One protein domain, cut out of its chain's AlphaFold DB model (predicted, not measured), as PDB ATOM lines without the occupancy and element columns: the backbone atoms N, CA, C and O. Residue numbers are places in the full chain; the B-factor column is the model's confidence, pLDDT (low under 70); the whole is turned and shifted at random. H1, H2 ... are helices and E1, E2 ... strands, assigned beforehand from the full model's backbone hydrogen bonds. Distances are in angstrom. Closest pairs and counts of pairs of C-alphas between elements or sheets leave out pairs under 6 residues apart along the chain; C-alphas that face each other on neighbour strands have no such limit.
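This is residues 40 to 204 of the 786 residues of the protein "Peptidase family S41" of Firmicutes bacterium ADurb.BinA205 (UniProt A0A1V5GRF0). A curled sheet of six strands wraps round the short helix H4, with H1 on the same face, and a second, flatter sheet of five strands makes the other part of the body. Past the small helices H2 and H3 a thin arm reaches out to E8 and folds back to E9; its residues 132 to 138 stick out. The 165 printed residues hold four named helices and twelve named strands, in the order E1 E2 E3 H1 E4 E5 E6 E7 H2 H3 E8 E9 E10 H4 E11 E12. The curled sheet runs E10 E3 E2 E1 E12 E11, mixed, and the other E4 E5 E6 E7 E9, antiparallel. The class is mixed, helices and strands; the whole is compact, with a radius of gyration of the C-alphas of 16.7 A and spans of 56 by 39 by 26 A.

E1, residues 40 to 46, E2, residues 52 to 60, and E3, residues 63 to 70, form a meander, each strand the antiparallel neighbour of the one before; N 44 and O 53 are 2.8 A apart and N 68 and O 58 2.8 A, within hydrogen-bond range. E3 bends by 74 degrees at residue 66. H1, residues 71 to 79, is on this strongly twisted sheet. E4, residues 84 to 87, E5, 92 to 96, E6, 102 to 106, and E7, 111 to 114, form a second meander, with N 86 to O 94 at 2.8 A, N 95 to O 103 at 2.8 A and N 104 to O 113 at 2.7 A. H2, residues 118 to 121, is on this sheet at a height of 7.0 A, its closest C-alphas to E6 being those of Gly 103 and Phe 120, 6.7 A apart. H3, residues 124 to 128, is close to H2 but not clearly touching, the closest C-alphas, of Lys 119 and Ala 127, being 6.3 A apart. E8, residues 138 to 140, pairs with no named strand. E9, residues 150 to 153, is antiparallel to E7, with N 152 to O 112 at 2.8 A. E10, residues 168 to 171, is antiparallel to E3, with N 69 to O 170 at 2.9 A. H4, residues 172 to 178, is on the same face of the curled sheet as H1, in two layers, helices on one face of a sheet. H1 and H4 are close but not clearly touching, at a steep tilt of 63 degrees, the same way; their closest C-alphas, of Ile 71 and Leu 175, are 7.7 A apart. E11, residues 185 to 189, and E12, residues 192 to 196, form a hairpin, with N 194 to O 187 at 2.8 A. E12 is parallel to E1, with N 45 to O 193 at 2.8 A. Every O i to N i+4 pair is within hydrogen-bond range in H1, H3 and H4; H2 is too short for such a pair.

E1 begins at C-alpha 40, (3.802, 38.412, 44.226), and spans 18.5 A; E2 spans 25.3 A, E3 16.6 A and H1 12.0 A. E8 begins at C-alpha 138, (48.263, 28.268, 27.079). E12 ends at C-alpha 196, (24.937, 38.722, 38.208).

The C-alphas of Asn 61 and Phe 137, the two farthest apart, are 55.8 A apart. The printed part has no cut, and the link E9 to E10 is long. The mean pLDDT of the printed part is 87.5; it is under 70 at residues 100, 127 to 135, 142 to 145, 182 and 198 to 200.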
ATOM      1  N   LYS A  40       3.301  37.042  44.093       96.19
ATOM      2  CA  LYS A  40       3.802  38.412  44.226       96.19
ATOM      3  C   LYS A  40       4.695  38.744  43.038       96.19
ATOM      4  O   LYS A  40       5.461  37.908  42.569       96.19
ATOM      5  N   THR A  41       4.619  39.986  42.583       97.75
ATOM      6  CA  THR A  41       5.612  40.539  41.661       97.75
ATOM      7  C   THR A  41       6.837  40.950  42.464       97.75
ATOM      8  O   THR A  41       6.700  41.710  43.425       97.75
ATOM      9  N   ILE A  42       8.003  40.448  42.072       97.62
ATOM     10  CA  ILE A  42       9.304  40.810  42.639       97.62
ATOM     11  C   ILE A  42      10.151  41.522  41.586       97.62
ATOM     12  O   ILE A  42       9.916  41.357  40.384       97.62
ATOM     13  N   ASN A  43      11.125  42.313  42.032       97.81
ATOM     14  CA  ASN A  43      12.109  42.913  41.137       97.81
ATOM     15  C   ASN A  43      13.109  41.850  40.675       97.81
ATOM     16  O   ASN A  43      13.458  40.946  41.437       97.81
ATOM     17  N   ALA A  44      13.573  41.987  39.438       97.44
ATOM     18  CA  ALA A  44      14.660  41.209  38.867       97.44
ATOM     19  C   ALA A  44      15.704  42.169  38.293       97.44
ATOM     20  O   ALA A  44      15.463  42.815  37.274       97.44
ATOM     21  N   TYR A  45      16.845  42.282  38.962       95.62
ATOM     22  CA  TYR A  45      17.969  43.085  38.501       95.62
ATOM     23  C   TYR A  45      18.808  42.244  37.535       95.62
ATOM     24  O   TYR A  45      19.275  41.164  37.893       95.62
ATOM     25  N   LEU A  46      18.939  42.701  36.292       93.81
ATOM     26  CA  LEU A  46      19.547  41.951  35.193       93.81
ATOM     27  C   LEU A  46      20.954  42.477  34.918       93.81
ATOM     28  O   LEU A  46      21.141  43.367  34.084       93.81
ATOM     29  N   TYR A  47      21.935  41.931  35.634       88.31
ATOM     30  CA  TYR A  47      23.362  42.256  35.559       88.31
ATOM     31  C   TYR A  47      23.710  43.720  35.875       88.31
ATOM     32  O   TYR A  47      24.877  44.084  35.919       88.31
ATOM     33  N   SER A  48      22.743  44.588  36.150       87.50
ATOM     34  CA  SER A  48      22.978  45.991  36.475       87.50
ATOM     35  C   SER A  48      21.929  46.490  37.459       87.50
ATOM     36  O   SER A  48      20.806  45.979  37.492       87.50
ATOM     37  N   ASN A  49      22.291  47.488  38.265       86.12
ATOM     38  CA  ASN A  49      21.346  48.158  39.164       86.12
ATOM     39  C   ASN A  49      20.303  48.979  38.387       86.12
ATOM     40  O   ASN A  49      19.189  49.173  38.871       86.12
ATOM     41  N   ASP A  50      20.646  49.416  37.173       91.12
ATOM     42  CA  ASP A  50      19.784  50.239  36.320       91.12
ATOM     43  C   ASP A  50      18.911  49.402  35.370       91.12
ATOM     44  O   ASP A  50      17.910  49.891  34.837       91.12
ATOM     45  N   ASN A  51      19.262  48.130  35.158       93.31
ATOM     46  CA  ASN A  51      18.514  47.208  34.309       93.31
ATOM     47  C   ASN A  51      17.565  46.347  35.150       93.31
ATOM     48  O   ASN A  51      17.873  45.208  35.499       93.31
ATOM     49  N   VAL A  52      16.411  46.917  35.494       95.88
ATOM     50  CA  VAL A  52      15.417  46.272  36.360       95.88
ATOM     51  C   VAL A  52      14.213  45.809  35.548       95.88
ATOM     52  O   VAL A  52      13.555  46.601  34.870       95.88
ATOM     53  N   ASP A  53      13.888  44.529  35.678       96.50
ATOM     54  CA  ASP A  53      12.647  43.918  35.214       96.50
ATOM     55  C   ASP A  53      11.863  43.360  36.417       96.50
ATOM     56  O   ASP A  53      12.174  43.621  37.582       96.50
ATOM     57  N   THR A  54      10.808  42.601  36.151       97.25
ATOM     58  CA  THR A  54       9.973  41.962  37.163       97.25
ATOM     59  C   THR A  54       9.814  40.475  36.891       97.25
ATOM     60  O   THR A  54       9.883  40.032  35.742       97.25
ATOM     61  N   MET A  55       9.576  39.716  37.960       96.81
ATOM     62  CA  MET A  55       9.254  38.290  37.909       96.81
ATOM     63  C   MET A  55       8.080  37.953  38.826       96.81
ATOM     64  O   MET A  55       7.781  38.690  39.772       96.81
ATOM     65  N   THR A  56       7.405  36.831  38.564       96.25
ATOM     66  CA  THR A  56       6.369  36.309  39.469       96.25
ATOM     67  C   THR A  56       6.962  35.296  40.443       96.25
ATOM     68  O   THR A  56       7.380  34.216  40.039       96.25
ATOM     69  N   ALA A  57       6.923  35.611  41.737       97.44
ATOM     70  CA  ALA A  57       7.275  34.685  42.809       97.44
ATOM     71  C   ALA A  57       6.029  34.185  43.537       97.44
ATOM     72  O   ALA A  57       5.166  34.967  43.947       97.44
ATOM     73  N   ARG A  58       5.944  32.871  43.727       96.31
ATOM     74  CA  ARG A  58       4.854  32.208  44.439       96.31
ATOM     75  C   ARG A  58       5.276  31.842  45.856       96.31
ATOM     76  O   ARG A  58       6.312  31.225  46.053       96.31
ATOM     77  N   PHE A  59       4.436  32.171  46.831       95.56
ATOM     78  CA  PHE A  59       4.645  31.863  48.247       95.56
ATOM     79  C   PHE A  59       3.531  30.947  48.741       95.56
ATOM     80  O   PHE A  59       2.356  31.318  48.683       95.56
ATOM     81  N   TYR A  60       3.880  29.758  49.222       93.31
ATOM     82  CA  TYR A  60       2.906  28.779  49.703       93.31
ATOM     83  C   TYR A  60       2.538  29.027  51.165       93.31
ATOM     84  O   TYR A  60       3.359  29.470  51.962       93.31
ATOM     85  N   ASN A  61       1.295  28.736  51.547       91.81
ATOM     86  CA  ASN A  61       0.795  29.028  52.895       91.81
ATOM     87  C   ASN A  61       1.525  28.241  53.998       91.81
ATOM     88  O   ASN A  61       1.554  28.689  55.142       91.81
ATOM     89  N   ASP A  62       2.070  27.065  53.679       91.19
ATOM     90  CA  ASP A  62       2.881  26.240  54.582       91.19
ATOM     91  C   ASP A  62       4.367  26.636  54.600       91.19
ATOM     92  O   ASP A  62       5.065  26.256  55.537       91.19
ATOM     93  N   LYS A  63       4.831  27.407  53.604       93.25
ATOM     94  CA  LYS A  63       6.209  27.912  53.467       93.25
ATOM     95  C   LYS A  63       6.219  29.384  53.001       93.25
ATOM     96  O   LYS A  63       6.668  29.680  51.890       93.25
ATOM     97  N   PRO A  64       5.641  30.315  53.782       94.81
ATOM     98  CA  PRO A  64       5.394  31.689  53.341       94.81
ATOM     99  C   PRO A  64       6.650  32.534  53.089       94.81
ATOM    100  O   PRO A  64       6.517  33.610  52.501       94.81
ATOM    101  N   ASN A  65       7.831  32.088  53.523       95.25
ATOM    102  CA  ASN A  65       9.103  32.794  53.352       95.25
ATOM    103  C   ASN A  65       9.969  32.222  52.222       95.25
ATOM    104  O   ASN A  65      11.003  32.803  51.913       95.25
ATOM    105  N   ILE A  66       9.548  31.124  51.581       96.75
ATOM    106  CA  ILE A  66      10.300  30.492  50.490       96.75
ATOM    107  C   ILE A  66       9.652  30.858  49.149       96.75
ATOM    108  O   ILE A  66       8.529  30.417  48.881       96.75
ATOM    109  N   PRO A  67      10.306  31.678  48.306       97.25
ATOM    110  CA  PRO A  67       9.788  32.019  46.986       97.25
ATOM    111  C   PRO A  67       9.956  30.844  46.019       97.25
ATOM    112  O   PRO A  67      11.023  30.245  45.938       97.25
ATOM    113  N   TYR A  68       8.923  30.560  45.234       97.81
ATOM    114  CA  TYR A  68       8.986  29.618  44.121       97.81
ATOM    115  C   TYR A  68       8.910  30.383  42.804       97.81
ATOM    116  O   TYR A  68       8.032  31.236  42.635       97.81
ATOM    117  N   LEU A  69       9.795  30.056  41.866       98.00
ATOM    118  CA  LEU A  69       9.847  30.643  40.530       98.00
ATOM    119  C   LEU A  69       9.582  29.579  39.473       98.00
ATOM    120  O   LEU A  69       9.910  28.406  39.647       98.00
ATOM    121  N   ARG A  70       9.010  30.017  38.355       97.44
ATOM    122  CA  ARG A  70       8.923  29.206  37.145       97.44
ATOM    123  C   ARG A  70      10.299  29.023  36.532       97.44
ATOM    124  O   ARG A  70      10.991  30.017  36.305       97.44
ATOM    125  N   ILE A  71      10.650  27.788  36.184       97.06
ATOM    126  CA  ILE A  71      11.946  27.514  35.554       97.06
ATOM    127  C   ILE A  71      12.070  28.207  34.195       97.06
ATOM    128  O   ILE A  71      13.138  28.715  33.873       97.06
ATOM    129  N   SER A  72      10.978  28.302  33.422       96.50
ATOM    130  CA  SER A  72      11.014  28.969  32.115       96.50
ATOM    131  C   SER A  72      11.263  30.474  32.236       96.50
ATOM    132  O   SER A  72      12.060  31.031  31.485       96.50
ATOM    133  N   GLU A  73      10.622  31.132  33.207       96.94
ATOM    134  CA  GLU A  73      10.786  32.566  33.452       96.94
ATOM    135  C   GLU A  73      12.186  32.866  33.989       96.94
ATOM    136  O   GLU A  73      12.839  33.780  33.487       96.94
ATOM    137  N   PHE A  74      12.669  32.070  34.950       97.31
ATOM    138  CA  PHE A  74      14.029  32.178  35.474       97.31
ATOM    139  C   PHE A  74      15.070  32.031  34.356       97.31
ATOM    140  O   PHE A  74      15.874  32.939  34.155       97.31
ATOM    141  N   TYR A  75      15.004  30.952  33.569       94.94
ATOM    142  CA  TYR A  75      15.973  30.680  32.502       94.94
ATOM    143  C   TYR A  75      15.957  31.773  31.426       94.94
ATOM    144  O   TYR A  75      17.006  32.198  30.937       94.94
ATOM    145  N   LYS A  76      14.770  32.313  31.117       94.94
ATOM    146  CA  LYS A  76      14.624  33.441  30.192       94.94
ATOM    147  C   LYS A  76      15.274  34.720  30.716       94.94
ATOM    148  O   LYS A  76      15.849  35.454  29.923       94.94
ATOM    149  N   LYS A  77      15.203  35.019  32.017       95.06
ATOM    150  CA  LYS A  77      15.915  36.175  32.599       95.06
ATOM    151  C   LYS A  77      17.420  35.943  32.695       95.06
ATOM    152  O   LYS A  77      18.185  36.886  32.524       95.06
ATOM    153  N   TRP A  78      17.822  34.698  32.929       92.50
ATOM    154  CA  TRP A  78      19.216  34.315  33.082       92.50
ATOM    155  C   TRP A  78      19.999  34.396  31.766       92.50
ATOM    156  O   TRP A  78      21.019  35.082  31.711       92.50
ATOM    157  N   LEU A  79      19.497  33.762  30.696       89.94
ATOM    158  CA  LEU A  79      20.219  33.602  29.422       89.94
ATOM    159  C   LEU A  79      19.541  34.263  28.210       89.94
ATOM    160  O   LEU A  79      20.034  34.137  27.094       89.94
ATOM    161  N   ASP A  80      18.402  34.937  28.388       90.75
ATOM    162  CA  ASP A  80      17.554  35.428  27.284       90.75
ATOM    163  C   ASP A  80      17.141  34.324  26.284       90.75
ATOM    164  O   ASP A  80      16.835  34.570  25.114       90.75
ATOM    165  N   GLN A  81      17.045  33.083  26.759       91.56
ATOM    166  CA  GLN A  81      16.689  31.905  25.968       91.56
ATOM    167  C   GLN A  81      15.416  31.233  26.498       91.56
ATOM    168  O   GLN A  81      15.119  31.288  27.687       91.56
ATOM    169  N   ASP A  82      14.656  30.602  25.604       93.38
ATOM    170  CA  ASP A  82      13.434  29.879  25.967       93.38
ATOM    171  C   ASP A  82      13.723  28.381  26.162       93.38
ATOM    172  O   ASP A  82      14.427  27.767  25.357       93.38
ATOM    173  N   LEU A  83      13.127  27.786  27.198       94.38
ATOM    174  CA  LEU A  83      13.135  26.337  27.420       94.38
ATOM    175  C   LEU A  83      11.996  25.649  26.655       94.38
ATOM    176  O   LEU A  83      10.876  26.158  26.587       94.38
ATOM    177  N   GLU A  84      12.250  24.444  26.141       95.25
ATOM    178  CA  GLU A  84      11.198  23.556  25.631       95.25
ATOM    179  C   GLU A  84      10.764  22.602  26.757       95.25
ATOM    180  O   GLU A  84      11.485  21.668  27.099       95.25
ATOM    181  N   ILE A  85       9.581  22.843  27.341       96.56
ATOM    182  CA  ILE A  85       9.030  22.044  28.449       96.56
ATOM    183  C   ILE A  85       7.871  21.178  27.950       96.56
ATOM    184  O   ILE A  85       6.883  21.676  27.409       96.56
ATOM    185  N   THR A  86       7.965  19.866  28.168       95.69
ATOM    186  CA  THR A  86       6.932  18.884  27.821       95.69
ATOM    187  C   THR A  86       6.404  18.190  29.072       95.69
ATOM    188  O   THR A  86       7.053  17.305  29.624       95.69
ATOM    189  N   ASN A  87       5.183  18.537  29.487       95.75
ATOM    190  CA  ASN A  87       4.462  17.828  30.547       95.75
ATOM    191  C   ASN A  87       3.959  16.461  30.038       95.75
ATOM    192  O   ASN A  87       3.137  16.387  29.116       95.75
ATOM    193  N   LYS A  88       4.418  15.367  30.654       94.25
ATOM    194  CA  LYS A  88       4.036  13.989  30.287       94.25
ATOM    195  C   LYS A  88       2.668  13.565  30.832       94.25
ATOM    196  O   LYS A  88       2.144  12.525  30.436       94.25
ATOM    197  N   ASN A  89       2.025  14.410  31.639       90.75
ATOM    198  CA  ASN A  89       0.731  14.195  32.297       90.75
ATOM    199  C   ASN A  89       0.721  13.030  33.302       90.75
ATOM    200  O   ASN A  89      -0.335  12.461  33.588       90.75
ATOM    201  N   ASP A  90       1.884  12.677  33.841       92.06
ATOM    202  CA  ASP A  90       2.074  11.620  34.841       92.06
ATOM    203  C   ASP A  90       2.899  12.086  36.054       92.06
ATOM    204  O   ASP A  90       3.359  11.256  36.830       92.06
ATOM    205  N   GLY A  91       3.065  13.406  36.220       92.00
ATOM    206  CA  GLY A  91       3.928  13.995  37.248       92.00
ATOM    207  C   GLY A  91       5.368  14.225  36.788       92.00
ATOM    208  O   GLY A  91       6.157  14.777  37.550       92.00
ATOM    209  N   THR A  92       5.706  13.862  35.547       96.81
ATOM    210  CA  THR A  92       7.033  14.109  34.977       96.81
ATOM    211  C   THR A  92       7.017  15.137  33.843       96.81
ATOM    212  O   THR A  92       6.032  15.284  33.108       96.81
ATOM    213  N   TYR A  93       8.124  15.860  33.705       97.88
ATOM    214  CA  TYR A  93       8.338  16.909  32.716       97.88
ATOM    215  C   TYR A  93       9.688  16.693  32.043       97.88
ATOM    216  O   TYR A  93      10.687  16.520  32.732       97.88
ATOM    217  N   ASP A  94       9.724  16.738  30.713       96.94
ATOM    218  CA  ASP A  94      10.987  16.861  29.983       96.94
ATOM    219  C   ASP A  94      11.263  18.336  29.731       96.94
ATOM    220  O   ASP A  94      10.456  19.021  29.100       96.94
ATOM    221  N   VAL A  95      12.396  18.810  30.227       96.50
ATOM    222  CA  VAL A  95      12.898  20.167  30.044       96.50
ATOM    223  C   VAL A  95      14.105  20.069  29.137       96.50
ATOM    224  O   VAL A  95      15.123  19.490  29.503       96.50
ATOM    225  N   LYS A  96      13.995  20.613  27.935       94.31
ATOM    226  CA  LYS A  96      15.092  20.635  26.979       94.31
ATOM    227  C   LYS A  96      15.708  22.024  26.942       94.31
ATOM    228  O   LYS A  96      15.026  23.000  26.610       94.31
ATOM    229  N   VAL A  97      16.995  22.082  27.266       90.56
ATOM    230  CA  VAL A  97      17.799  23.302  27.148       90.56
ATOM    231  C   VAL A  97      18.194  23.533  25.683       90.56
ATOM    232  O   VAL A  97      18.263  22.572  24.906       90.56
ATOM    233  N   PRO A  98      18.457  24.782  25.261       84.88
ATOM    234  CA  PRO A  98      18.787  25.109  23.871       84.88
ATOM    235  C   PRO A  98      19.971  24.324  23.289       84.88
ATOM    236  O   PRO A  98      19.912  23.934  22.123       84.88
ATOM    237  N   PHE A  99      20.971  23.988  24.112       75.19
ATOM    238  CA  PHE A  99      22.133  23.177  23.723       75.19
ATOM    239  C   PHE A  99      21.835  21.665  23.571       75.19
ATOM    240  O   PHE A  99      22.694  20.867  23.207       75.19
ATOM    241  N   GLY A 100      20.577  21.248  23.752       67.81
ATOM    242  CA  GLY A 100      20.063  19.984  23.218       67.81
ATOM    243  C   GLY A 100      20.089  18.779  24.155       67.81
ATOM    244  O   GLY A 100      19.612  17.721  23.737       67.81
ATOM    245  N   THR A 101      20.563  18.918  25.396       87.31
ATOM    246  CA  THR A 101      20.334  17.903  26.439       87.31
ATOM    247  C   THR A 101      18.964  18.092  27.109       87.31
ATOM    248  O   THR A 101      18.304  19.126  26.946       87.31
ATOM    249  N   VAL A 102      18.483  17.056  27.796       93.75
ATOM    250  CA  VAL A 102      17.144  17.005  28.397       93.75
ATOM    251  C   VAL A 102      17.257  16.616  29.861       93.75
ATOM    252  O   VAL A 102      17.774  15.552  30.180       93.75
ATOM    253  N   GLY A 103      16.694  17.450  30.729       95.31
ATOM    254  CA  GLY A 103      16.442  17.122  32.123       95.31
ATOM    255  C   GLY A 103      15.012  16.615  32.294       95.31
ATOM    256  O   GLY A 103      14.054  17.297  31.927       95.31
ATOM    257  N   THR A 104      14.840  15.425  32.861       97.12
ATOM    258  CA  THR A 104      13.544  14.905  33.299       97.12
ATOM    259  C   THR A 104      13.315  15.259  34.766       97.12
ATOM    260  O   THR A 104      13.993  14.752  35.657       97.12
ATOM    261  N   PHE A 105      12.311  16.094  35.017       97.69
ATOM    262  CA  PHE A 105      11.864  16.485  36.352       97.69
ATOM    263  C   PHE A 105      10.682  15.610  36.760       97.69
ATOM    264  O   PHE A 105       9.710  15.496  36.014       97.69
ATOM    265  N   ASP A 106      10.732  15.023  37.950       97.69
ATOM    266  CA  ASP A 106       9.623  14.295  38.572       97.69
ATOM    267  C   ASP A 106       9.143  15.098  39.784       97.69
ATOM    268  O   ASP A 106       9.824  15.146  40.805       97.69
ATOM    269  N   VAL A 107       7.978  15.745  39.678       96.75
ATOM    270  CA  VAL A 107       7.428  16.585  40.763       96.75
ATOM    271  C   VAL A 107       6.693  15.771  41.829       96.75
ATOM    272  O   VAL A 107       6.233  16.320  42.825       96.75
ATOM    273  N   GLU A 108       6.510  14.462  41.625       94.38
ATOM    274  CA  GLU A 108       5.960  13.579  42.658       94.38
ATOM    275  C   GLU A 108       7.054  13.017  43.564       94.38
ATOM    276  O   GLU A 108       6.785  12.765  44.743       94.38
ATOM    277  N   LYS A 109       8.256  12.810  43.015       96.56
ATOM    278  CA  LYS A 109       9.445  12.367  43.757       96.56
ATOM    279  C   LYS A 109      10.420  13.487  44.112       96.56
ATOM    280  O   LYS A 109      11.319  13.233  44.897       96.56
ATOM    281  N   ASP A 110      10.242  14.672  43.533       97.88
ATOM    282  CA  ASP A 110      11.150  15.811  43.665       97.88
ATOM    283  C   ASP A 110      12.572  15.455  43.187       97.88
ATOM    284  O   ASP A 110      13.560  15.599  43.898       97.88
ATOM    285  N   THR A 111      12.673  14.921  41.965       96.88
ATOM    286  CA  THR A 111      13.958  14.507  41.377       96.88
ATOM    287  C   THR A 111      14.212  15.159  40.026       96.88
ATOM    288  O   THR A 111      13.270  15.336  39.250       96.88
ATOM    289  N   ILE A 112      15.480  15.423  39.707       95.38
ATOM    290  CA  ILE A 112      15.930  15.838  38.367       95.38
ATOM    291  C   ILE A 112      16.908  14.793  37.848       95.38
ATOM    292  O   ILE A 112      17.884  14.488  38.524       95.38
ATOM    293  N   HIS A 113      16.671  14.269  36.652       95.06
ATOM    294  CA  HIS A 113      17.578  13.351  35.970       95.06
ATOM    295  C   HIS A 113      18.008  13.919  34.621       95.06
ATOM    296  O   HIS A 113      17.166  14.429  33.889       95.06
ATOM    297  N   SER A 114      19.286  13.804  34.272       92.56
ATOM    298  CA  SER A 114      19.801  14.065  32.924       92.56
ATOM    299  C   SER A 114      20.826  12.991  32.573       92.56
ATOM    300  O   SER A 114      21.591  12.567  33.438       92.56
ATOM    301  N   ASP A 115      20.866  12.594  31.300       89.94
ATOM    302  CA  ASP A 115      21.925  11.731  30.755       89.94
ATOM    303  C   ASP A 115      23.273  12.482  30.646       89.94
ATOM    304  O   ASP A 115      24.318  11.869  30.426       89.94
ATOM    305  N   ASP A 116      23.239  13.814  30.764       86.25
ATOM    306  CA  ASP A 116      24.399  14.704  30.798       86.25
ATOM    307  C   ASP A 116      24.069  15.931  31.667       86.25
ATOM    308  O   ASP A 116      23.467  16.903  31.193       86.25
ATOM    309  N   VAL A 117      24.354  15.854  32.972       82.00
ATOM    310  CA  VAL A 117      24.106  16.970  33.909       82.00
ATOM    311  C   VAL A 117      25.072  18.131  33.700       82.00
ATOM    312  O   VAL A 117      24.653  19.276  33.857       82.00
ATOM    313  N   GLY A 118      26.305  17.848  33.257       76.19
ATOM    314  CA  GLY A 118      27.312  18.861  32.945       76.19
ATOM    315  C   GLY A 118      26.803  19.846  31.900       76.19
ATOM    316  O   GLY A 118      26.890  21.046  32.103       76.19
ATOM    317  N   LYS A 119      26.137  19.362  30.844       81.25
ATOM    318  CA  LYS A 119      25.550  20.221  29.795       81.25
ATOM    319  C   LYS A 119      24.149  20.747  30.089       81.25
ATOM    320  O   LYS A 119      23.635  21.551  29.313       81.25
ATOM    321  N   PHE A 120      23.479  20.243  31.126       88.94
ATOM    322  CA  PHE A 120      22.093  20.625  31.416       88.94
ATOM    323  C   PHE A 120      22.006  21.889  32.272       88.94
ATOM    324  O   PHE A 120      21.107  22.703  32.068       88.94
ATOM    325  N   PHE A 121      22.925  22.044  33.224       87.12
ATOM    326  CA  PHE A 121      22.875  23.107  34.227       87.12
ATOM    327  C   PHE A 121      23.713  24.344  33.885       87.12
ATOM    328  O   PHE A 121      23.438  25.414  34.427       87.12
ATOM    329  N   ILE A 122      24.675  24.231  32.963       81.56
ATOM    330  CA  ILE A 122      25.574  25.335  32.591       81.56
ATOM    331  C   ILE A 122      25.166  26.002  31.264       81.56
ATOM    332  O   ILE A 122      24.547  25.357  30.408       81.56
ATOM    333  N   PRO A 123      25.510  27.288  31.053       81.44
ATOM    334  CA  PRO A 123      25.313  27.969  29.774       81.44
ATOM    335  C   PRO A 123      26.064  27.301  28.607       81.44
ATOM    336  O   PRO A 123      27.125  26.714  28.793       81.44
ATOM    337  N   GLU A 124      25.552  27.450  27.378       77.94
ATOM    338  CA  GLU A 124      26.208  26.932  26.159       77.94
ATOM    339  C   GLU A 124      27.624  27.495  25.971       77.94
ATOM    340  O   GLU A 124      28.516  26.769  25.535       77.94
ATOM    341  N   ASP A 125      27.822  28.771  26.301       73.69
ATOM    342  CA  ASP A 125      29.122  29.428  26.176       73.69
ATOM    343  C   ASP A 125      30.141  28.798  27.134       73.69
ATOM    344  O   ASP A 125      31.251  28.518  26.705       73.69
ATOM    345  N   ASP A 126      29.750  28.474  28.371       72.75
ATOM    346  CA  ASP A 126      30.592  27.764  29.344       72.75
ATOM    347  C   ASP A 126      30.865  26.316  28.901       72.75
ATOM    348  O   ASP A 126      31.995  25.850  28.988       72.75
ATOM    349  N   ALA A 127      29.855  25.615  28.371       68.44
ATOM    350  CA  ALA A 127      29.990  24.230  27.905       68.44
ATOM    351  C   ALA A 127      30.880  24.072  26.659       68.44
ATOM    352  O   ALA A 127      31.395  22.987  26.399       68.44
ATOM    353  N   ASN A 128      31.002  25.121  25.840       62.69
ATOM    354  CA  ASN A 128      31.830  25.120  24.629       62.69
ATOM    355  C   ASN A 128      33.100  25.969  24.771       62.69
ATOM    356  O   ASN A 128      33.924  25.992  23.855       62.69
ATOM    357  N   SER A 129      33.244  26.687  25.882       54.22
ATOM    358  CA  SER A 129      34.428  27.462  26.220       54.22
ATOM    359  C   SER A 129      35.527  26.496  26.645       54.22
ATOM    360  O   SER A 129      35.477  25.929  27.733       54.22
ATOM    361  N   THR A 130      36.599  26.405  25.864       51.34
ATOM    362  CA  THR A 130      37.914  26.213  26.482       51.34
ATOM    363  C   THR A 130      38.160  27.449  27.359       51.34
ATOM    364  O   THR A 130      37.786  28.543  26.940       51.34
ATOM    365  N   SER A 131      38.685  27.309  28.588       51.44
ATOM    366  CA  SER A 131      38.768  28.411  29.577       51.44
ATOM    367  C   SER A 131      39.160  29.752  28.927       51.44
ATOM    368  O   SER A 131      39.970  29.745  28.007       51.44
ATOM    369  N   ALA A 132      38.647  30.911  29.365       45.44
ATOM    370  CA  ALA A 132      38.898  32.208  28.696       45.44
ATOM    371  C   ALA A 132      40.392  32.540  28.425       45.44
ATOM    372  O   ALA A 132      40.699  33.427  27.634       45.44
ATOM    373  N   ALA A 133      41.328  31.816  29.052       48.28
ATOM    374  CA  ALA A 133      42.768  31.905  28.825       48.28
ATOM    375  C   ALA A 133      43.415  30.770  27.996       48.28
ATOM    376  O   ALA A 133      44.571  30.907  27.597       48.28
ATOM    377  N   SER A 134      42.691  29.698  27.671       53.59
ATOM    378  CA  SER A 134      43.113  28.589  26.790       53.59
ATOM    379  C   SER A 134      43.332  28.978  25.311       53.59
ATOM    380  O   SER A 134      43.830  28.176  24.517       53.59
ATOM    381  N   ASP A 135      42.985  30.212  24.938       63.53
ATOM    382  CA  ASP A 135      43.290  30.810  23.633       63.53
ATOM    383  C   ASP A 135      44.381  31.897  23.697       63.53
ATOM    384  O   ASP A 135      44.710  32.510  22.677       63.53
ATOM    385  N   LEU A 136      44.988  32.095  24.876       80.00
ATOM    386  CA  LEU A 136      46.075  33.046  25.115       80.00
ATOM    387  C   LEU A 136      47.435  32.336  24.974       80.00
ATOM    388  O   LEU A 136      47.763  31.780  23.926       80.00
ATOM    389  N   PHE A 137      48.257  32.349  26.028       85.81
ATOM    390  CA  PHE A 137      49.587  31.730  26.033       85.81
ATOM    391  C   PHE A 137      49.591  30.251  26.429       85.81
ATOM    392  O   PHE A 137      50.646  29.617  26.393       85.81
ATOM    393  N   ILE A 138      48.450  29.693  26.820       87.38
ATOM    394  CA  ILE A 138      48.263  28.268  27.079       87.38
ATOM    395  C   ILE A 138      47.125  27.774  26.201       87.38
ATOM    396  O   ILE A 138      46.175  28.509  25.986       87.38
ATOM    397  N   ARG A 139      47.233  26.552  25.685       84.38
ATOM    398  CA  ARG A 139      46.171  25.873  24.950       84.38
ATOM    399  C   ARG A 139      46.015  24.467  25.482       84.38
ATOM    400  O   ARG A 139      46.912  23.642  25.300       84.38
ATOM    401  N   GLU A 140      44.884  24.223  26.119       77.25
ATOM    402  CA  GLU A 140      44.447  22.891  26.522       77.25
ATOM    403  C   GLU A 140      44.073  22.098  25.263       77.25
ATOM    404  O   GLU A 140      43.508  22.639  24.306       77.25
ATOM    405  N   GLU A 141      44.468  20.832  25.201       73.19
ATOM    406  CA  GLU A 141      44.030  19.947  24.125       73.19
ATOM    407  C   GLU A 141      42.623  19.433  24.453       73.19
ATOM    408  O   GLU A 141      42.376  18.999  25.574       73.19
ATOM    409  N   GLU A 142      41.699  19.490  23.483       61.75
ATOM    410  CA  GLU A 142      40.318  19.024  23.673       61.75
ATOM    411  C   GLU A 142      40.302  17.578  24.197       61.75
ATOM    412  O   GLU A 142      40.612  16.627  23.468       61.75
ATOM    413  N   ALA A 143      39.902  17.409  25.456       60.09
ATOM    414  CA  ALA A 143      39.531  16.114  25.996       60.09
ATOM    415  C   ALA A 143      38.090  15.783  25.569       60.09
ATOM    416  O   ALA A 143      37.219  16.652  25.543       60.09
ATOM    417  N   GLU A 144      37.808  14.517  25.236       58.94
ATOM    418  CA  GLU A 144      36.419  14.074  25.078       58.94
ATOM    419  C   GLU A 144      35.720  14.159  26.444       58.94
ATOM    420  O   GLU A 144      35.899  13.283  27.293       58.94
ATOM    421  N   GLU A 145      34.903  15.195  26.653       64.00
ATOM    422  CA  GLU A 145      34.031  15.262  27.823       64.00
ATOM    423  C   GLU A 145      33.051  14.090  27.813       64.00
ATOM    424  O   GLU A 145      32.236  13.902  26.898       64.00
ATOM    425  N   LYS A 146      33.123  13.283  28.867       70.31
ATOM    426  CA  LYS A 146      32.213  12.166  29.062       70.31
ATOM    427  C   LYS A 146      30.906  12.690  29.649       70.31
ATOM    428  O   LYS A 146      30.909  13.297  30.712       70.31
ATOM    429  N   ALA A 147      29.794  12.375  28.989       78.50
ATOM    430  CA  ALA A 147      28.466  12.663  29.518       78.50
ATOM    431  C   ALA A 147      28.283  12.054  30.919       78.50
ATOM    432  O   ALA A 147      28.617  10.881  31.151       78.50
ATOM    433  N   VAL A 148      27.740  12.860  31.829       79.50
ATOM    434  CA  VAL A 148      27.470  12.477  33.215       79.50
ATOM    435  C   VAL A 148      25.983  12.176  33.380       79.50
ATOM    436  O   VAL A 148      25.168  13.087  33.513       79.50
ATOM    437  N   ASP A 149      25.646  10.888  33.395       87.19
ATOM    438  CA  ASP A 149      24.303  10.397  33.720       87.19
ATOM    439  C   ASP A 149      24.092  10.456  35.237       87.19
ATOM    440  O   ASP A 149      24.802   9.792  36.002       87.19
ATOM    441  N   MET A 150      23.126  11.266  35.676       88.06
ATOM    442  CA  MET A 150      22.863  11.470  37.095       88.06
ATOM    443  C   MET A 150      21.396  11.784  37.397       88.06
ATOM    444  O   MET A 150      20.649  12.301  36.567       88.06
ATOM    445  N   THR A 151      20.975  11.441  38.619       92.06
ATOM    446  CA  THR A 151      19.702  11.852  39.222       92.06
ATOM    447  C   THR A 151      19.957  12.535  40.563       92.06
ATOM    448  O   THR A 151      20.538  11.924  41.458       92.06
ATOM    449  N   PHE A 152      19.464  13.760  40.720       92.19
ATOM    450  CA  PHE A 152      19.408  14.477  41.993       92.19
ATOM    451  C   PHE A 152      18.077  14.202  42.689       92.19
ATOM    452  O   PHE A 152      17.019  14.347  42.071       92.19
ATOM    453  N   ASP A 153      18.130  13.808  43.962       95.00
ATOM    454  CA  ASP A 153      16.961  13.530  44.806       95.00
ATOM    455  C   ASP A 153      16.776  14.642  45.843       95.00
ATOM    456  O   ASP A 153      17.323  14.590  46.942       95.00
ATOM    457  N   PHE A 154      16.008  15.667  45.476       96.75
ATOM    458  CA  PHE A 154      15.680  16.806  46.338       96.75
ATOM    459  C   PHE A 154      14.630  16.428  47.390       96.75
ATOM    460  O   PHE A 154      14.596  16.994  48.487       96.75
ATOM    461  N   GLY A 155      13.818  15.407  47.100       96.94
ATOM    462  CA  GLY A 155      12.831  14.849  48.021       96.94
ATOM    463  C   GLY A 155      13.470  14.269  49.283       96.94
ATOM    464  O   GLY A 155      12.906  14.411  50.372       96.94
ATOM    465  N   ALA A 156      14.676  13.700  49.173       96.19
ATOM    466  CA  ALA A 156      15.479  13.258  50.318       96.19
ATOM    467  C   ALA A 156      15.787  14.391  51.318       96.19
ATOM    468  O   ALA A 156      15.928  14.127  52.514       96.19
ATOM    469  N   TYR A 157      15.805  15.640  50.847       97.19
ATOM    470  CA  TYR A 157      16.069  16.842  51.638       97.19
ATOM    471  C   TYR A 157      14.797  17.644  51.945       97.19
ATOM    472  O   TYR A 157      14.871  18.672  52.593       97.19
ATOM    473  N   ASN A 158      13.597  17.175  51.584       96.31
ATOM    474  CA  ASN A 158      12.335  17.926  51.727       96.31
ATOM    475  C   ASN A 158      12.256  19.218  50.887       96.31
ATOM    476  O   ASN A 158      11.511  20.141  51.235       96.31
ATOM    477  N   ILE A 159      12.993  19.280  49.781       97.00
ATOM    478  CA  ILE A 159      12.899  20.363  48.803       97.00
ATOM    479  C   ILE A 159      11.859  19.940  47.763       97.00
ATOM    480  O   ILE A 159      12.064  19.000  47.002       97.00
ATOM    481  N   ASP A 160      10.700  20.597  47.789       95.00
ATOM    482  CA  ASP A 160       9.541  20.217  46.980       95.00
ATOM    483  C   ASP A 160       9.571  20.880  45.595       95.00
ATOM    484  O   ASP A 160       9.824  22.080  45.475       95.00
ATOM    485  N   PHE A 161       9.182  20.140  44.557       95.50
ATOM    486  CA  PHE A 161       8.877  20.675  43.230       95.50
ATOM    487  C   PHE A 161       7.377  20.682  42.983       95.50
ATOM    488  O   PHE A 161       6.630  19.823  43.460       95.50
ATOM    489  N   LEU A 162       6.910  21.658  42.208       93.81
ATOM    490  CA  LEU A 162       5.489  21.801  41.909       93.81
ATOM    491  C   LEU A 162       5.283  22.015  40.416       93.81
ATOM    492  O   LEU A 162       5.944  22.835  39.795       93.81
ATOM    493  N   GLY A 163       4.354  21.269  39.830       90.69
ATOM    494  CA  GLY A 163       4.071  21.323  38.399       90.69
ATOM    495  C   GLY A 163       2.698  21.918  38.099       90.69
ATOM    496  O   GLY A 163       1.718  21.626  38.795       90.69
ATOM    497  N   ASP A 164       2.614  22.717  37.034       88.31
ATOM    498  CA  ASP A 164       1.349  23.094  36.398       88.31
ATOM    499  C   ASP A 164       1.282  22.596  34.938       88.31
ATOM    500  O   ASP A 164       2.108  21.793  34.497       88.31
ATOM    501  N   GLU A 165       0.242  22.970  34.188       85.50
ATOM    502  CA  GLU A 165       0.060  22.498  32.805       85.50
ATOM    503  C   GLU A 165       1.211  22.898  31.870       85.50
ATOM    504  O   GLU A 165       1.459  22.191  30.895       85.50
ATOM    505  N   ASN A 166       1.900  24.008  32.157       86.25
ATOM    506  CA  ASN A 166       2.872  24.613  31.249       86.25
ATOM    507  C   ASN A 166       4.295  24.639  31.810       86.25
ATOM    508  O   ASN A 166       5.228  24.807  31.031       86.25
ATOM    509  N   ASP A 167       4.463  24.524  33.128       95.00
ATOM    510  CA  ASP A 167       5.744  24.819  33.766       95.00
ATOM    511  C   ASP A 167       5.972  24.056  35.075       95.00
ATOM    512  O   ASP A 167       5.075  23.396  35.616       95.00
ATOM    513  N   ILE A 168       7.190  24.206  35.590       96.62
ATOM    514  CA  ILE A 168       7.668  23.676  36.860       96.62
ATOM    515  C   ILE A 168       8.067  24.854  37.751       96.62
ATOM    516  O   ILE A 168       8.671  25.825  37.299       96.62
ATOM    517  N   TRP A 169       7.709  24.760  39.023       96.38
ATOM    518  CA  TRP A 169       7.996  25.727  40.067       96.38
ATOM    519  C   TRP A 169       8.981  25.116  41.054       96.38
ATOM    520  O   TRP A 169       8.676  24.093  41.676       96.38
ATOM    521  N   LEU A 170      10.134  25.762  41.206       97.69
ATOM    522  CA  LEU A 170      11.182  25.393  42.155       97.69
ATOM    523  C   LEU A 170      11.449  26.563  43.110       97.69
ATOM    524  O   LEU A 170      11.213  27.715  42.727       97.69
ATOM    525  N   PRO A 171      11.951  26.300  44.328       97.81
ATOM    526  CA  PRO A 171      12.475  27.347  45.193       97.81
ATOM    527  C   PRO A 171      13.523  28.210  44.476       97.81
ATOM    528  O   PRO A 171      14.384  27.689  43.767       97.81
ATOM    529  N   ALA A 172      13.451  29.531  44.653       97.50
ATOM    530  CA  ALA A 172      14.376  30.454  43.996       97.50
ATOM    531  C   ALA A 172      15.847  30.208  44.378       97.50
ATOM    532  O   ALA A 172      16.658  30.180  43.456       97.50
ATOM    533  N   PRO A 173      16.209  29.986  45.663       95.31
ATOM    534  CA  PRO A 173      17.594  29.682  46.035       95.31
ATOM    535  C   PRO A 173      18.124  28.427  45.326       95.31
ATOM    536  O   PRO A 173      19.135  28.515  44.638       95.31
ATOM    537  N   THR A 174      17.349  27.334  45.309       95.50
ATOM    538  CA  THR A 174      17.734  26.103  44.600       95.50
ATOM    539  C   THR A 174      17.934  26.344  43.104       95.50
ATOM    540  O   THR A 174      18.849  25.788  42.509       95.50
ATOM    541  N   LEU A 175      17.116  27.190  42.463       95.50
ATOM    542  CA  LEU A 175      17.343  27.558  41.060       95.50
ATOM    543  C   LEU A 175      18.643  28.337  40.858       95.50
ATOM    544  O   LEU A 175      19.321  28.100  39.863       95.50
ATOM    545  N   CYS A 176      18.985  29.233  41.785       94.00
ATOM    546  CA  CYS A 176      20.227  30.004  41.734       94.00
ATOM    547  C   CYS A 176      21.468  29.116  41.877       94.00
ATOM    548  O   CYS A 176      22.506  29.421  41.293       94.00
ATOM    549  N   ASP A 177      21.365  28.039  42.656       89.56
ATOM    550  CA  ASP A 177      22.447  27.072  42.849       89.56
ATOM    551  C   ASP A 177      22.554  26.067  41.700       89.56
ATOM    552  O   ASP A 177      23.658  25.717  41.297       89.56
ATOM    553  N   LEU A 178      21.424  25.621  41.141       88.81
ATOM    554  CA  LEU A 178      21.423  24.661  40.035       88.81
ATOM    555  C   LEU A 178      21.834  25.282  38.704       88.81
ATOM    556  O   LEU A 178      22.521  24.637  37.926       88.81
ATOM    557  N   PHE A 179      21.376  26.496  38.411       89.31
ATOM    558  CA  PHE A 179      21.634  27.168  37.141       89.31
ATOM    559  C   PHE A 179      22.623  28.308  37.358       89.31
ATOM    560  O   PHE A 179      22.249  29.464  37.578       89.31
ATOM    561  N   ALA A 180      23.901  27.947  37.300       84.25
ATOM    562  CA  ALA A 180      25.020  28.853  37.464       84.25
ATOM    563  C   ALA A 180      26.092  28.574  36.402       84.25
ATOM    564  O   ALA A 180      26.332  27.436  36.008       84.25
ATOM    565  N   GLY A 181      26.730  29.643  35.940       76.31
ATOM    566  CA  GLY A 181      27.916  29.619  35.092       76.31
ATOM    567  C   GLY A 181      28.911  30.681  35.550       76.31
ATOM    568  O   GLY A 181      28.583  31.530  36.387       76.31
ATOM    569  N   THR A 182      30.106  30.662  34.975       69.31
ATOM    570  CA  THR A 182      31.254  31.503  35.358       69.31
ATOM    571  C   THR A 182      30.892  32.992  35.361       69.31
ATOM    572  O   THR A 182      31.130  33.697  36.339       69.31
ATOM    573  N   ASP A 183      30.217  33.459  34.306       72.69
ATOM    574  CA  ASP A 183      29.769  34.853  34.139       72.69
ATOM    575  C   ASP A 183      28.243  35.017  34.175       72.69
ATOM    576  O   ASP A 183      27.685  36.029  33.725       72.69
ATOM    577  N   LYS A 184      27.547  33.983  34.645       85.44
ATOM    578  CA  LYS A 184      26.090  33.857  34.596       85.44
ATOM    579  C   LYS A 184      25.614  33.252  35.907       85.44
ATOM    580  O   LYS A 184      25.239  32.090  35.975       85.44
ATOM    581  N   GLN A 185      25.613  34.052  36.958       88.50
ATOM    582  CA  GLN A 185      25.174  33.666  38.294       88.50
ATOM    583  C   GLN A 185      23.838  34.325  38.640       88.50
ATOM    584  O   GLN A 185      23.367  35.242  37.960       88.50
ATOM    585  N   SER A 186      23.207  33.864  39.716       93.31
ATOM    586  CA  SER A 186      22.032  34.532  40.265       93.31
ATOM    587  C   SER A 186      21.916  34.346  41.776       93.31
ATOM    588  O   SER A 186      22.608  33.523  42.373       93.31
ATOM    589  N   LEU A 187      21.077  35.171  42.397       93.88
ATOM    590  CA  LEU A 187      20.794  35.171  43.826       93.88
ATOM    591  C   LEU A 187      19.381  35.710  44.071       93.88
ATOM    592  O   LEU A 187      18.997  36.731  43.499       93.88
ATOM    593  N   TYR A 188      18.634  35.079  44.975       94.81
ATOM    594  CA  TYR A 188      17.450  35.684  45.586       94.81
ATOM    595  C   TYR A 188      17.823  36.260  46.953       94.81
ATOM    596  O   TYR A 188      18.271  35.516  47.822       94.81
ATOM    597  N   LEU A 189      17.612  37.561  47.159       93.38
ATOM    598  CA  LEU A 189      17.872  38.217  48.442       93.38
ATOM    599  C   LEU A 189      16.921  39.394  48.657       93.38
ATOM    600  O   LEU A 189      16.539  40.069  47.702       93.38
ATOM    601  N   ASP A 190      16.507  39.624  49.905       91.12
ATOM    602  CA  ASP A 190      15.696  40.779  50.323       91.12
ATOM    603  C   ASP A 190      14.452  41.031  49.440       91.12
ATOM    604  O   ASP A 190      14.054  42.162  49.151       91.12
ATOM    605  N   GLY A 191      13.806  39.950  48.985       92.81
ATOM    606  CA  GLY A 191      12.591  40.022  48.169       92.81
ATOM    607  C   GLY A 191      12.813  40.297  46.679       92.81
ATOM    608  O   GLY A 191      11.831  40.528  45.968       92.81
ATOM    609  N   SER A 192      14.060  40.267  46.203       95.81
ATOM    610  CA  SER A 192      14.432  40.528  44.810       95.81
ATOM    611  C   SER A 192      15.302  39.414  44.230       95.81
ATOM    612  O   SER A 192      16.051  38.750  44.943       95.81
ATOM    613  N   MET A 193      15.205  39.227  42.915       97.31
ATOM    614  CA  MET A 193      16.152  38.428  42.141       97.31
ATOM    615  C   MET A 193      17.274  39.316  41.617       97.31
ATOM    616  O   MET A 193      17.020  40.390  41.071       97.31
ATOM    617  N   TYR A 194      18.497  38.823  41.712       95.12
ATOM    618  CA  TYR A 194      19.689  39.410  41.122       95.12
ATOM    619  C   TYR A 194      20.281  38.392  40.161       95.12
ATOM    620  O   TYR A 194      20.613  37.283  40.565       95.12
ATOM    621  N   PHE A 195      20.400  38.758  38.894       94.00
ATOM    622  CA  PHE A 195      21.201  38.033  37.914       94.00
ATOM    623  C   PHE A 195      22.516  38.787  37.802       94.00
ATOM    624  O   PHE A 195      22.513  39.992  37.558       94.00
ATOM    625  N   CYS A 196      23.624  38.113  38.054       86.50
ATOM    626  CA  CYS A 196      24.937  38.722  38.208       86.50
ATOM    627  C   CYS A 196      25.985  37.955  37.401       86.50
ATOM    628  O   CYS A 196      25.758  36.842  36.933       86.50
ATOM    629  N   GLY A 197      27.139  38.574  37.194       70.19
ATOM    630  CA  GLY A 197      28.241  37.996  36.434       70.19
ATOM    631  C   GLY A 197      29.548  38.633  36.866       70.19
ATOM    632  O   GLY A 197      29.542  39.732  37.418       70.19
ATOM    633  N   TYR A 198      30.657  37.940  36.648       55.03
ATOM    634  CA  TYR A 198      31.952  38.383  37.134       55.03
ATOM    635  C   TYR A 198      32.499  39.556  36.303       55.03
ATOM    636  O   TYR A 198      32.891  40.574  36.869       55.03
ATOM    637  N   LEU A 199      32.455  39.453  34.969       52.88
ATOM    638  CA  LEU A 199      32.906  40.515  34.052       52.88
ATOM    639  C   LEU A 199      31.783  41.449  33.591       52.88
ATOM    640  O   LEU A 199      32.016  42.596  33.216       52.88
ATOM    641  N   LEU A 200      30.551  40.942  33.563       59.16
ATOM    642  CA  LEU A 200      29.450  41.555  32.815       59.16
ATOM    643  C   LEU A 200      28.407  42.243  33.706       59.16
ATOM    644  O   LEU A 200      27.297  42.493  33.233       59.16
ATOM    645  N   SER A 201      28.727  42.533  34.975       70.12
ATOM    646  CA  SER A 201      27.757  43.066  35.935       70.12
ATOM    647  C   SER A 201      28.270  44.199  36.832       70.12
ATOM    648  O   SER A 201      29.454  44.276  37.134       70.12
ATOM    649  N   ASP A 202      27.353  45.059  37.299       77.69
ATOM    650  CA  ASP A 202      27.624  46.099  38.312       77.69
ATOM    651  C   ASP A 202      27.924  45.518  39.711       77.69
ATOM    652  O   ASP A 202      28.386  46.237  40.600       77.69
ATOM    653  N   TYR A 203      27.604  44.241  39.935       79.50
ATOM    654  CA  TYR A 203      27.741  43.540  41.210       79.50
ATOM    655  C   TYR A 203      27.983  42.044  40.981       79.50
ATOM    656  O   TYR A 203      27.601  41.476  39.961       79.50
ATOM    657  N   SER A 204      28.569  41.374  41.968       81.25
ATOM    658  CA  SER A 204      28.754  39.922  41.959       81.25
ATOM    659  C   SER A 204      27.787  39.235  42.920       81.25
ATOM    660  O   SER A 204      27.189  39.867  43.797       81.25
TER     661      SER A 204